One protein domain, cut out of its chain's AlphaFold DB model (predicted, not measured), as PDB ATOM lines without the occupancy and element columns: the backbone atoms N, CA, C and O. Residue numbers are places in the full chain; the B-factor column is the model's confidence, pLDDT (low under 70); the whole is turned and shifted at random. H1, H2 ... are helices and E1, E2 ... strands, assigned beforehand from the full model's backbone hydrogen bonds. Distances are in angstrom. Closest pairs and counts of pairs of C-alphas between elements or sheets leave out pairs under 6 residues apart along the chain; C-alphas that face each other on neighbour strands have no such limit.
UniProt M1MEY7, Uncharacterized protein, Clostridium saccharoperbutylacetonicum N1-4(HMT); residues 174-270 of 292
ATOM      1  N   PHE A 174     -33.670  52.342  51.658       91.19
ATOM      2  CA  PHE A 174     -34.636  51.776  50.728       91.19
ATOM      3  C   PHE A 174     -33.905  50.818  49.797       91.19
ATOM      4  O   PHE A 174     -33.045  51.227  49.016       91.19
ATOM      5  N   GLU A 175     -34.257  49.541  49.856       87.81
ATOM      6  CA  GLU A 175     -33.773  48.583  48.871       87.81
ATOM      7  C   GLU A 175     -34.587  48.711  47.575       87.81
ATOM      8  O   GLU A 175     -35.812  48.826  47.590       87.81
ATOM      9  N   GLY A 176     -33.901  48.691  46.431       84.81
ATOM     10  CA  GLY A 176     -34.550  48.755  45.125       84.81
ATOM     11  C   GLY A 176     -35.405  47.519  44.817       84.81
ATOM     12  O   GLY A 176     -35.216  46.433  45.378       84.81
ATOM     13  N   LEU A 177     -36.319  47.662  43.851       88.44
ATOM     14  CA  LEU A 177     -37.155  46.558  43.347       88.44
ATOM     15  C   LEU A 177     -36.334  45.419  42.700       88.44
ATOM     16  O   LEU A 177     -36.830  44.308  42.512       88.44
ATOM     17  N   ASP A 178     -35.080  45.691  42.363       84.56
ATOM     18  CA  ASP A 178     -34.090  44.766  41.817       84.56
ATOM     19  C   ASP A 178     -33.261  44.039  42.890       84.56
ATOM     20  O   ASP A 178     -32.736  42.965  42.615       84.56
ATOM     21  N   HIS A 179     -33.196  44.571  44.115       76.50
ATOM     22  CA  HIS A 179     -32.406  44.011  45.223       76.50
ATOM     23  C   HIS A 179     -33.264  43.325  46.301       76.50
ATOM     24  O   HIS A 179     -32.735  42.662  47.193       76.50
ATOM     25  N   GLY A 180     -34.591  43.404  46.171       76.69
ATOM     26  CA  GLY A 180     -35.518  42.657  47.013       76.69
ATOM     27  C   GLY A 180     -35.926  43.377  48.297       76.69
ATOM     28  O   GLY A 180     -36.168  42.700  49.296       76.69
ATOM     29  N   GLY A 181     -36.087  44.705  48.241       85.19
ATOM     30  CA  GLY A 181     -36.675  45.548  49.298       85.19
ATOM     31  C   GLY A 181     -38.162  45.317  49.563       85.19
ATOM     32  O   GLY A 181     -38.923  46.248  49.820       85.19
ATOM     33  N   TYR A 182     -38.603  44.077  49.408       92.88
ATOM     34  CA  TYR A 182     -39.981  43.664  49.522       92.88
ATOM     35  C   TYR A 182     -40.082  42.186  49.878       92.88
ATOM     36  O   TYR A 182     -39.198  41.374  49.589       92.88
ATOM     37  N   THR A 183     -41.235  41.841  50.430       93.44
ATOM     38  CA  THR A 183     -41.647  40.471  50.705       93.44
ATOM     39  C   THR A 183     -42.885  40.154  49.874       93.44
ATOM     40  O   THR A 183     -43.852  40.917  49.883       93.44
ATOM     41  N   ILE A 184     -42.858  39.037  49.140       93.69
ATOM     42  CA  ILE A 184     -44.027  38.511  48.425       93.69
ATOM     43  C   ILE A 184     -44.580  37.322  49.208       93.69
ATOM     44  O   ILE A 184     -43.847  36.394  49.540       93.69
ATOM     45  N   GLU A 185     -45.881  37.350  49.466       92.19
ATOM     46  CA  GLU A 185     -46.636  36.289  50.131       92.19
ATOM     47  C   GLU A 185     -47.719  35.771  49.181       92.19
ATOM     48  O   GLU A 185     -48.442  36.558  48.567       92.19
ATOM     49  N   THR A 186     -47.844  34.452  49.060       89.94
ATOM     50  CA  THR A 186     -48.906  33.798  48.286       89.94
ATOM     51  C   THR A 186     -50.049  33.381  49.197       89.94
ATOM     52  O   THR A 186     -49.827  32.815  50.266       89.94
ATOM     53  N   HIS A 187     -51.272  33.603  48.739       88.88
ATOM     54  CA  HIS A 187     -52.504  33.377  49.481       88.88
ATOM     55  C   HIS A 187     -53.503  32.602  48.625       88.88
ATOM     56  O   HIS A 187     -53.505  32.702  47.400       88.88
ATOM     57  N   THR A 188     -54.417  31.887  49.275       84.62
ATOM     58  CA  THR A 188     -55.535  31.189  48.625       84.62
ATOM     59  C   THR A 188     -56.863  31.858  48.965       84.62
ATOM     60  O   THR A 188     -57.255  31.944  50.129       84.62
ATOM     61  N   ARG A 189     -57.597  32.294  47.940       79.56
ATOM     62  CA  ARG A 189     -58.981  32.770  48.024       79.56
ATOM     63  C   ARG A 189     -59.924  31.623  47.642       79.56
ATOM     64  O   ARG A 189     -60.211  31.390  46.471       79.56
ATOM     65  N   GLY A 190     -60.420  30.901  48.643       75.12
ATOM     66  CA  GLY A 190     -61.223  29.691  48.425       75.12
ATOM     67  C   GLY A 190     -60.367  28.488  48.011       75.12
ATOM     68  O   GLY A 190     -59.167  28.468  48.253       75.12
ATOM     69  N   ALA A 191     -60.988  27.470  47.409       74.94
ATOM     70  CA  ALA A 191     -60.331  26.181  47.163       74.94
ATOM     71  C   ALA A 191     -59.359  26.159  45.965       74.94
ATOM     72  O   ALA A 191     -58.573  25.223  45.864       74.94
ATOM     73  N   PHE A 192     -59.418  27.144  45.057       72.44
ATOM     74  CA  PHE A 192     -58.720  27.057  43.761       72.44
ATOM     75  C   PHE A 192     -58.123  28.369  43.235       72.44
ATOM     76  O   PHE A 192     -57.512  28.357  42.170       72.44
ATOM     77  N   THR A 193     -58.302  29.496  43.928       74.75
ATOM     78  CA  THR A 193     -57.804  30.791  43.439       74.75
ATOM     79  C   THR A 193     -56.617  31.231  44.274       74.75
ATOM     80  O   THR A 193     -56.787  31.642  45.417       74.75
ATOM     81  N   GLU A 194     -55.420  31.169  43.706       83.94
ATOM     82  CA  GLU A 194     -54.218  31.729  44.321       83.94
ATOM     83  C   GLU A 194     -54.034  33.186  43.895       83.94
ATOM     84  O   GLU A 194     -54.249  33.545  42.736       83.94
ATOM     85  N   TYR A 195     -53.639  34.032  44.838       87.94
ATOM     86  CA  TYR A 195     -53.207  35.399  44.576       87.94
ATOM     87  C   TYR A 195     -51.953  35.693  45.396       87.94
ATOM     88  O   TYR A 195     -51.684  35.028  46.392       87.94
ATOM     89  N   ALA A 196     -51.168  36.679  44.981       92.31
ATOM     90  CA  ALA A 196     -49.968  37.076  45.705       92.31
ATOM     91  C   ALA A 196     -50.078  38.531  46.144       92.31
ATOM     92  O   ALA A 196     -50.650  39.357  45.436       92.31
ATOM     93  N   THR A 197     -49.515  38.846  47.303       95.06
ATOM     94  CA  THR A 197     -49.367  40.219  47.783       95.06
ATOM     95  C   THR A 197     -47.901  40.556  47.953       95.06
ATOM     96  O   THR A 197     -47.130  39.710  48.397       95.06
ATOM     97  N   ILE A 198     -47.538  41.800  47.675       95.00
ATOM     98  CA  ILE A 198     -46.220  42.366  47.944       95.00
ATOM     99  C   ILE A 198     -46.316  43.392  49.077       95.00
ATOM    100  O   ILE A 198     -47.263  44.178  49.130       95.00
ATOM    101  N   LYS A 199     -45.339  43.379  49.981       96.25
ATOM    102  CA  LYS A 199     -45.097  44.422  50.986       96.25
ATOM    103  C   LYS A 199     -43.710  44.993  50.748       96.25
ATOM    104  O   LYS A 199     -42.793  44.217  50.497       96.25
ATOM    105  N   PHE A 200     -43.556  46.305  50.823       96.31
ATOM    106  CA  PHE A 200     -42.254  46.964  50.742       96.31
ATOM    107  C   PHE A 200     -41.713  47.206  52.142       96.31
ATOM    108  O   PHE A 200     -42.485  47.542  53.039       96.31
ATOM    109  N   ASP A 201     -40.402  47.064  52.304       93.94
ATOM    110  CA  ASP A 201     -39.727  47.249  53.581       93.94
ATOM    111  C   ASP A 201     -38.654  48.331  53.457       93.94
ATOM    112  O   ASP A 201     -37.898  48.387  52.488       93.94
ATOM    113  N   ALA A 202     -38.569  49.179  54.473       95.19
ATOM    114  CA  ALA A 202     -37.508  50.155  54.647       95.19
ATOM    115  C   ALA A 202     -36.932  49.998  56.050       95.19
ATOM    116  O   ALA A 202     -37.636  49.593  56.980       95.19
ATOM    117  N   ARG A 203     -35.633  50.261  56.201       94.38
ATOM    118  CA  ARG A 203     -34.927  49.989  57.457       94.38
ATOM    119  C   ARG A 203     -34.008  51.126  57.836       94.38
ATOM    120  O   ARG A 203     -33.383  51.727  56.971       94.38
ATOM    121  N   PHE A 204     -33.874  51.370  59.128       95.44
ATOM    122  CA  PHE A 204     -32.841  52.244  59.670       95.44
ATOM    123  C   PHE A 204     -32.368  51.709  61.016       95.44
ATOM    124  O   PHE A 204     -33.055  50.910  61.659       95.44
ATOM    125  N   LEU A 205     -31.178  52.130  61.425       93.31
ATOM    126  CA  LEU A 205     -30.602  51.768  62.710       93.31
ATOM    127  C   LEU A 205     -30.592  52.996  63.615       93.31
ATOM    128  O   LEU A 205     -30.063  54.040  63.243       93.31
ATOM    129  N   ASP A 206     -31.150  52.843  64.807       92.00
ATOM    130  CA  ASP A 206     -30.816  53.683  65.948       92.00
ATOM    131  C   ASP A 206     -29.681  52.965  66.687       92.00
ATOM    132  O   ASP A 206     -29.863  51.857  67.187       92.00
ATOM    133  N   ARG A 207     -28.481  53.550  66.696       84.88
ATOM    134  CA  ARG A 207     -27.272  52.941  67.280       84.88
ATOM    135  C   ARG A 207     -27.332  52.828  68.799       84.88
ATOM    136  O   ARG A 207     -26.430  52.241  69.398       84.88
ATOM    137  N   TRP A 208     -28.341  53.421  69.420       80.75
ATOM    138  CA  TRP A 208     -28.628  53.248  70.832       80.75
ATOM    139  C   TRP A 208     -29.649  52.128  71.066       80.75
ATOM    140  O   TRP A 208     -29.719  51.574  72.153       80.75
ATOM    141  N   GLU A 209     -30.376  51.675  70.048       81.06
ATOM    142  CA  GLU A 209     -31.259  50.517  70.177       81.06
ATOM    143  C   GLU A 209     -30.583  49.207  69.748       81.06
ATOM    144  O   GLU A 209     -29.677  49.158  68.917       81.06
ATOM    145  N   ASN A 210     -31.043  48.093  70.325       76.19
ATOM    146  CA  ASN A 210     -30.481  46.764  70.059       76.19
ATOM    147  C   ASN A 210     -31.011  46.122  68.767       76.19
ATOM    148  O   ASN A 210     -30.601  45.014  68.415       76.19
ATOM    149  N   SER A 211     -31.952  46.770  68.077       82.81
ATOM    150  CA  SER A 211     -32.626  46.209  66.909       82.81
ATOM    151  C   SER A 211     -32.857  47.260  65.827       82.81
ATOM    152  O   SER A 211     -33.220  48.388  66.153       82.81
ATOM    153  N   PRO A 212     -32.716  46.892  64.541       89.88
ATOM    154  CA  PRO A 212     -33.070  47.782  63.450       89.88
ATOM    155  C   PRO A 212     -34.576  48.044  63.445       89.88
ATOM    156  O   PRO A 212     -35.384  47.137  63.662       89.88
ATOM    157  N   HIS A 213     -34.948  49.274  63.118       93.69
ATOM    158  CA  HIS A 213     -36.335  49.625  62.868       93.69
ATOM    159  C   HIS A 213     -36.708  49.199  61.455       93.69
ATOM    160  O   HIS A 213     -35.953  49.420  60.504       93.69
ATOM    161  N   VAL A 214     -37.885  48.592  61.323       93.31
ATOM    162  CA  VAL A 214     -38.444  48.173  60.040       93.31
ATOM    163  C   VAL A 214     -39.781  48.869  59.857       93.31
ATOM    164  O   VAL A 214     -40.664  48.759  60.705       93.31
ATOM    165  N   ILE A 215     -39.914  49.582  58.746       95.31
ATOM    166  CA  ILE A 215     -41.170  50.167  58.293       95.31
ATOM    167  C   ILE A 215     -41.649  49.316  57.127       95.31
ATOM    168  O   ILE A 215     -40.926  49.162  56.145       95.31
ATOM    169  N   THR A 216     -42.860  48.781  57.234       95.19
ATOM    170  CA  THR A 216     -43.440  47.886  56.229       95.19
ATOM    171  C   THR A 216     -44.703  48.505  55.648       95.19
ATOM    172  O   THR A 216     -45.532  49.067  56.369       95.19
ATOM    173  N   SER A 217     -44.861  48.424  54.328       96.19
ATOM    174  CA  SER A 217     -46.068  48.890  53.652       96.19
ATOM    175  C   SER A 217     -47.270  47.999  53.963       96.19
ATOM    176  O   SER A 217     -47.139  46.813  54.270       96.19
ATOM    177  N   ASP A 218     -48.469  48.540  53.755       94.81
ATOM    178  CA  ASP A 218     -49.650  47.691  53.629       94.81
ATOM    179  C   ASP A 218     -49.475  46.735  52.427       94.81
ATOM    180  O   ASP A 218     -48.858  47.121  51.423       94.81
ATOM    181  N   PRO A 219     -49.978  45.491  52.510       94.88
ATOM    182  CA  PRO A 219     -49.884  44.541  51.410       94.88
ATOM    183  C   PRO A 219     -50.662  45.017  50.179       94.88
ATOM    184  O   PRO A 219     -51.819  45.428  50.261       94.88
ATOM    185  N   PHE A 220     -50.024  44.899  49.018       92.94
ATOM    186  CA  PHE A 220     -50.570  45.232  47.707       92.94
ATOM    187  C   PHE A 220     -50.731  43.958  46.868       92.94
ATOM    188  O   PHE A 220     -49.780  43.195  46.723       92.94
ATOM    189  N   GLU A 221     -51.925  43.695  46.331       93.31
ATOM    190  CA  GLU A 221     -52.193  42.502  45.510       93.31
ATOM    191  C   GLU A 221     -51.521  42.622  44.130       93.31
ATOM    192  O   GLU A 221     -51.714  43.603  43.410       93.31
ATOM    193  N   LEU A 222     -50.735  41.611  43.754       91.94
ATOM    194  CA  LEU A 222     -50.150  41.488  42.423       91.94
ATOM    195  C   LEU A 222     -51.227  41.035  41.437       91.94
ATOM    196  O   LEU A 222     -51.948  40.069  41.680       91.94
ATOM    197  N   THR A 223     -51.317  41.710  40.293       85.88
ATOM    198  CA  THR A 223     -52.436  41.535  39.354       85.88
ATOM    199  C   THR A 223     -52.368  40.244  38.536       85.88
ATOM    200  O   THR A 223     -53.362  39.857  37.922       85.88
ATOM    201  N   ASN A 224     -51.215  39.566  38.501       83.00
ATOM    202  CA  ASN A 224     -51.028  38.309  37.777       83.00
ATOM    203  C   ASN A 224     -49.912  37.454  38.420       83.00
ATOM    204  O   ASN A 224     -48.852  37.999  38.742       83.00
ATOM    205  N   PRO A 225     -50.080  36.121  38.546       80.69
ATOM    206  CA  PRO A 225     -49.037  35.201  39.021       80.69
ATOM    207  C   PRO A 225     -47.717  35.224  38.229       80.69
ATOM    208  O   PRO A 225     -46.688  34.843  38.771       80.69
ATOM    209  N   MET A 226     -47.692  35.718  36.986       87.50
ATOM    210  CA  MET A 226     -46.454  35.861  36.193       87.50
ATOM    211  C   MET A 226     -45.548  37.026  36.645       87.50
ATOM    212  O   MET A 226     -44.491  37.269  36.055       87.50
ATOM    213  N   MET A 227     -45.956  37.794  37.660       91.75
ATOM    214  CA  MET A 227     -45.192  38.942  38.159       91.75
ATOM    215  C   MET A 227     -44.028  38.562  39.075       91.75
ATOM    216  O   MET A 227     -43.171  39.404  39.332       91.75
ATOM    217  N   TYR A 228     -43.960  37.317  39.540       92.44
ATOM    218  CA  TYR A 228     -42.913  36.858  40.443       92.44
ATOM    219  C   TYR A 228     -42.442  35.444  40.098       92.44
ATOM    220  O   TYR A 228     -43.088  34.718  39.347       92.44
ATOM    221  N   TYR A 229     -41.288  35.062  40.632       90.94
ATOM    222  CA  TYR A 229     -40.714  33.727  40.504       90.94
ATOM    223  C   TYR A 229     -40.006  33.334  41.802       90.94
ATOM    224  O   TYR A 229     -39.667  34.188  42.620       90.94
ATOM    225  N   ALA A 230     -39.809  32.033  42.000       89.62
ATOM    226  CA  ALA A 230     -39.060  31.501  43.130       89.62
ATOM    227  C   ALA A 230     -37.573  31.357  42.773       89.62
ATOM    228  O   ALA A 230     -37.242  30.766  41.745       89.62
ATOM    229  N   GLU A 231     -36.691  31.848  43.640       86.50
ATOM    230  CA  GLU A 231     -35.238  31.716  43.526       86.50
ATOM    231  C   GLU A 231     -34.648  31.046  44.782       86.50
ATOM    232  O   GLU A 231     -35.011  31.380  45.911       86.50
ATOM    233  N   GLY A 232     -33.712  30.110  44.587       79.56
ATOM    234  CA  GLY A 232     -32.914  29.503  45.662       79.56
ATOM    235  C   GLY A 232     -33.623  28.450  46.532       79.56
ATOM    236  O   GLY A 232     -34.745  28.032  46.257       79.56
ATOM    237  N   PHE A 233     -32.918  27.992  47.578       62.00
ATOM    238  CA  PHE A 233     -33.443  27.122  48.640       62.00
ATOM    239  C   PHE A 233     -32.962  27.624  50.022       62.00
ATOM    240  O   PHE A 233     -31.747  27.688  50.226       62.00
ATOM    241  N   PRO A 234     -33.857  27.949  50.980       74.81
ATOM    242  CA  PRO A 234     -35.316  27.983  50.838       74.81
ATOM    243  C   PRO A 234     -35.760  29.021  49.797       74.81
ATOM    244  O   PRO A 234     -35.102  30.044  49.616       74.81
ATOM    245  N   SER A 235     -36.851  28.726  49.087       79.81
ATOM    246  CA  SER A 235     -37.328  29.536  47.963       79.81
ATOM    247  C   SER A 235     -37.712  30.947  48.412       79.81
ATOM    248  O   SER A 235     -38.681  31.116  49.153       79.81
ATOM    249  N   ARG A 236     -36.994  31.964  47.928       86.50
ATOM    250  CA  ARG A 236     -37.385  33.374  48.048       86.50
ATOM    251  C   ARG A 236     -38.191  33.769  46.815       86.50
ATOM    252  O   ARG A 236     -37.801  33.446  45.697       86.50
ATOM    253  N   LEU A 237     -39.307  34.467  47.004       90.94
ATOM    254  CA  LEU A 237     -40.095  35.002  45.894       90.94
ATOM    255  C   LEU A 237     -39.567  36.383  45.484       90.94
ATOM    256  O   LEU A 237     -39.430  37.267  46.328       90.94
ATOM    257  N   LEU A 238     -39.289  36.563  44.193       91.62
ATOM    258  CA  LEU A 238     -38.754  37.792  43.604       91.62
ATOM    259  C   LEU A 238     -39.628  38.263  42.444       91.62
ATOM    260  O   LEU A 238     -40.182  37.450  41.709       91.62
ATOM    261  N   LEU A 239     -39.719  39.577  42.243       93.94
ATOM    262  CA  LEU A 239     -40.367  40.159  41.070       93.94
ATOM    263  C   LEU A 239     -39.594  39.816  39.795       93.94
ATOM    264  O   LEU A 239     -38.366  39.896  39.749       93.94
ATOM    265  N   THR A 240     -40.320  39.512  38.721       93.88
ATOM    266  CA  THR A 240     -39.723  39.380  37.388       93.88
ATOM    267  C   THR A 240     -39.220  40.739  36.876       93.88
ATOM    268  O   THR A 240     -39.781  41.779  37.233       93.88
ATOM    269  N   PRO A 241     -38.233  40.781  35.959       92.81
ATOM    270  CA  PRO A 241     -37.763  42.043  35.370       92.81
ATOM    271  C   PRO A 241     -38.851  42.858  34.653       92.81
ATOM    272  O   PRO A 241     -38.713  44.066  34.457       92.81
ATOM    273  N   SER A 242     -39.929  42.218  34.189       92.50
ATOM    274  CA  SER A 242     -41.109  42.920  33.670       92.50
ATOM    275  C   SER A 242     -41.922  43.572  34.786       92.50
ATOM    276  O   SER A 242     -42.296  44.729  34.642       92.50
ATOM    277  N   ALA A 243     -42.147  42.874  35.903       92.62
ATOM    278  CA  ALA A 243     -42.909  43.401  37.034       92.62
ATOM    279  C   ALA A 243     -42.171  44.530  37.771       92.62
ATOM    280  O   ALA A 243     -42.794  45.491  38.201       92.62
ATOM    281  N   GLN A 244     -40.836  44.494  37.825       92.31
ATOM    282  CA  GLN A 244     -40.020  45.609  38.340       92.31
ATOM    283  C   GLN A 244     -40.220  46.923  37.560       92.31
ATOM    284  O   GLN A 244     -39.932  47.999  38.077       92.31
ATOM    285  N   ARG A 245     -40.708  46.840  36.315       92.31
ATOM    286  CA  ARG A 245     -41.029  47.988  35.451       92.31
ATOM    287  C   ARG A 245     -42.530  48.267  35.358       92.31
ATOM    288  O   ARG A 245     -42.936  49.122  34.575       92.31
ATOM    289  N   ASP A 246     -43.348  47.552  36.126       94.06
ATOM    290  CA  ASP A 246     -44.790  47.751  36.140       94.06
ATOM    291  C   ASP A 246     -45.144  49.065  36.847       94.06
ATOM    292  O   ASP A 246     -44.744  49.314  37.985       94.06
ATOM    293  N   THR A 247     -45.922  49.911  36.171       94.06
ATOM    294  CA  THR A 247     -46.284  51.243  36.669       94.06
ATOM    295  C   THR A 247     -47.044  51.186  37.994       94.06
ATOM    296  O   THR A 247     -46.862  52.064  38.835       94.06
ATOM    297  N   SER A 248     -47.885  50.169  38.217       93.38
ATOM    298  CA  SER A 248     -48.643  50.053  39.468       93.38
ATOM    299  C   SER A 248     -47.726  49.734  40.650       93.38
ATOM    300  O   SER A 248     -47.851  50.364  41.701       93.38
ATOM    301  N   ILE A 249     -46.745  48.848  40.447       93.75
ATOM    302  CA  ILE A 249     -45.737  48.494  41.455       93.75
ATOM    303  C   ILE A 249     -44.817  49.687  41.729       93.75
ATOM    304  O   ILE A 249     -44.606  50.032  42.889       93.75
ATOM    305  N   ILE A 250     -44.326  50.367  40.686       94.06
ATOM    306  CA  ILE A 250     -43.468  51.557  40.826       94.06
ATOM    307  C   ILE A 250     -44.184  52.667  41.601       94.06
ATOM    308  O   ILE A 250     -43.592  53.271  42.500       94.06
ATOM    309  N   ASN A 251     -45.455  52.930  41.286       95.12
ATOM    310  CA  ASN A 251     -46.234  53.951  41.980       95.12
ATOM    311  C   ASN A 251     -46.427  53.585  43.453       95.12
ATOM    312  O   ASN A 251     -46.193  54.423  44.320       95.12
ATOM    313  N   LYS A 252     -46.777  52.327  43.751       95.12
ATOM    314  CA  LYS A 252     -46.947  51.858  45.133       95.12
ATOM    315  C   LYS A 252     -45.647  51.893  45.931       95.12
ATOM    316  O   LYS A 252     -45.658  52.316  47.084       95.12
ATOM    317  N   HIS A 253     -44.530  51.525  45.313       95.00
ATOM    318  CA  HIS A 253     -43.209  51.636  45.924       95.00
ATOM    319  C   HIS A 253     -42.834  53.101  46.200       95.00
ATOM    320  O   HIS A 253     -42.359  53.428  47.283       95.00
ATOM    321  N   SER A 254     -43.118  54.010  45.264       95.12
ATOM    322  CA  SER A 254     -42.859  55.448  45.437       95.12
ATOM    323  C   SER A 254     -43.724  56.067  46.544       95.12
ATOM    324  O   SER A 254     -43.226  56.846  47.356       95.12
ATOM    325  N   GLU A 255     -45.009  55.699  46.615       96.00
ATOM    326  CA  GLU A 255     -45.910  56.083  47.713       96.00
ATOM    327  C   GLU A 255     -45.376  55.594  49.067       96.00
ATOM    328  O   GLU A 255     -45.364  56.352  50.040       96.00
ATOM    329  N   PHE A 256     -44.897  54.348  49.117       96.44
ATOM    330  CA  PHE A 256     -44.283  53.775  50.308       96.44
ATOM    331  C   PHE A 256     -43.023  54.534  50.735       96.44
ATOM    332  O   PHE A 256     -42.935  54.902  51.903       96.44
ATOM    333  N   ILE A 257     -42.100  54.837  49.814       96.00
ATOM    334  CA  ILE A 257     -40.879  55.607  50.117       96.00
ATOM    335  C   ILE A 257     -41.232  56.935  50.796       96.00
ATOM    336  O   ILE A 257     -40.662  57.273  51.830       96.00
ATOM    337  N   ILE A 258     -42.214  57.671  50.263       96.50
ATOM    338  CA  ILE A 258     -42.649  58.953  50.839       96.50
ATOM    339  C   ILE A 258     -43.231  58.761  52.246       96.50
ATOM    340  O   ILE A 258     -42.963  59.567  53.138       96.50
ATOM    341  N   LYS A 259     -44.049  57.723  52.455       96.31
ATOM    342  CA  LYS A 259     -44.642  57.417  53.766       96.31
ATOM    343  C   LYS A 259     -43.559  57.050  54.785       96.31
ATOM    344  O   LYS A 259     -43.511  57.646  55.856       96.31
ATOM    345  N   ALA A 260     -42.668  56.133  54.425       96.88
ATOM    346  CA  ALA A 260     -41.588  55.663  55.280       96.88
ATOM    347  C   ALA A 260     -40.586  56.776  55.621       96.88
ATOM    348  O   ALA A 260     -40.159  56.875  56.768       96.88
ATOM    349  N   GLN A 261     -40.280  57.673  54.675       97.50
ATOM    350  CA  GLN A 261     -39.465  58.863  54.938       97.50
ATOM    351  C   GLN A 261     -40.100  59.759  56.013       97.50
ATOM    352  O   GLN A 261     -39.419  60.176  56.945       97.50
ATOM    353  N   LYS A 262     -41.412  60.015  55.931       97.50
ATOM    354  CA  LYS A 262     -42.132  60.814  56.939       97.50
ATOM    355  C   LYS A 262     -42.172  60.138  58.307       97.50
ATOM    356  O   LYS A 262     -42.087  60.815  59.327       97.50
ATOM    357  N   GLU A 263     -42.325  58.819  58.340       97.12
ATOM    358  CA  GLU A 263     -42.287  58.051  59.587       97.12
ATOM    359  C   GLU A 263     -40.893  58.095  60.231       97.12
ATOM    360  O   GLU A 263     -40.793  58.316  61.436       97.12
ATOM    361  N   TRP A 264     -39.824  57.984  59.436       96.88
ATOM    362  CA  TRP A 264     -38.448  58.166  59.908       96.88
ATOM    363  C   TRP A 264     -38.189  59.590  60.421       96.88
ATOM    364  O   TRP A 264     -37.634  59.756  61.505       96.88
ATOM    365  N   GLU A 265     -38.645  60.623  59.706       96.75
ATOM    366  CA  GLU A 265     -38.550  62.021  60.158       96.75
ATOM    367  C   GLU A 265     -39.290  62.230  61.481       96.75
ATOM    368  O   GLU A 265     -38.742  62.818  62.412       96.75
ATOM    369  N   SER A 266     -40.505  61.687  61.603       96.12
ATOM    370  CA  SER A 266     -41.275  61.747  62.846       96.12
ATOM    371  C   SER A 266     -40.577  61.013  63.990       96.12
ATOM    372  O   SER A 266     -40.629  61.483  65.126       96.12
ATOM    373  N   TYR A 267     -39.941  59.872  63.717       94.19
ATOM    374  CA  TYR A 267     -39.155  59.140  64.705       94.19
ATOM    375  C   TYR A 267     -37.965  59.975  65.190       94.19
ATOM    376  O   TYR A 267     -37.792  60.159  66.397       94.19
ATOM    377  N   LEU A 268     -37.191  60.539  64.257       93.50
ATOM    378  CA  LEU A 268     -36.050  61.397  64.562       93.50
ATOM    379  C   LEU A 268     -36.476  62.628  65.370       93.50
ATOM    380  O   LEU A 268     -35.862  62.933  66.392       93.50
ATOM    381  N   ASP A 269     -37.537  63.325  64.964       93.25
ATOM    382  CA  ASP A 269     -38.013  64.502  65.691       93.25
ATOM    383  C   ASP A 269     -38.464  64.157  67.110       93.25
ATOM    384  O   ASP A 269     -38.105  64.879  68.043       93.25
ATOM    385  N   ASN A 270     -39.163  63.032  67.296       88.12
ATOM    386  CA  ASN A 270     -39.543  62.542  68.619       88.12
ATOM    387  C   ASN A 270     -38.310  62.259  69.492       88.12
ATOM    388  O   ASN A 270     -38.270  62.675  70.651       88.12
TER     389      ASN A 270
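AT A GLANCE: This is residues 174 to 270 of the 292 residues of an uncharacterized protein of Clostridium saccharoperbutylacetonicum N1-4(HMT) (UniProt M1MEY7). A strongly twisted sheet built on one long strand, E2, has E1 along one side of it and the short strands E3 and E4 one after the other along its other side. The long helix H1 packs on this sheet over E2 and E3, and a separate small hairpin, E5 and E6, comes close to E1 through E6. The printed part has 97 residues, with six named strands followed by one named helix, in the order E1 E2 E3 E4 E5 E6 H1; its class is mixed, helices and strands, and the neighbour strands are antiparallel. The whole is elongated, 47 by 30 by 27 A, and only just loose, close to compact, with a radius of gyration of the C-alphas of 15.1 A.

HOW THE PARTS SIT: E2, residues 193 to 204, has three neighbours in a branched sheet that is only just strongly twisted, its C-alphas lying up to 4.3 A off the best plane. E1, residues 182 to 189, lies on one side of E2, antiparallel at 156 degrees, with N 185 and O 197 at 2.9 A. E3, residues 213 to 216, and E4, residues 220 to 222, lie on the other side, beside residues 200 to 204 and 196 to 198 of E2. N 202 and O 215 are 2.9 A apart, and N 198 and O 220 are 2.8 A apart, each within hydrogen-bond range. E1, E2 and E3 form a meander, each strand the antiparallel neighbour of the one before; E1 and E2 are a hairpin, as are E2 and E3. H1, residues 247 to 270, is on the sheet at a height over the sheet of 9.3 A, over E2 and E3. It runs only just slantwise to the strands, at 32 degrees to E3 on the local plane. The closest C-alphas of E2 and H1, those of Phe 200 and His 253, are 6.8 A apart. In H1 every O i to N i+4 pair is within hydrogen-bond range. E5, residues 228 to 231, and E6, residues 236 to 239, are an antiparallel hairpin, with N 229 and O 238 at 2.8 A. The closest C-alphas of E1 and E6, those of Ile 184 and Leu 237, are 5.8 A apart. E5 and H1 are apart.

IN THESE COORDINATES: E1 begins at C-alpha 182, (-39.981, 43.664, 49.522), and is 22.0 A long. E2 measures 36.7 A, E3 9.9 A, E4 6.5 A, E5 9.7 A and E6 10.2 A. H1 measures 34.6 A and ends at C-alpha 270, (-39.543, 62.542, 68.619).

THE WHOLE: The two C-alphas farthest apart, those of Phe 192 and Trp 208, are 48.2 A apart. The printed part has no cut, and no link is long. The mean pLDDT of the printed part is 89.9; residue 233 is under 70.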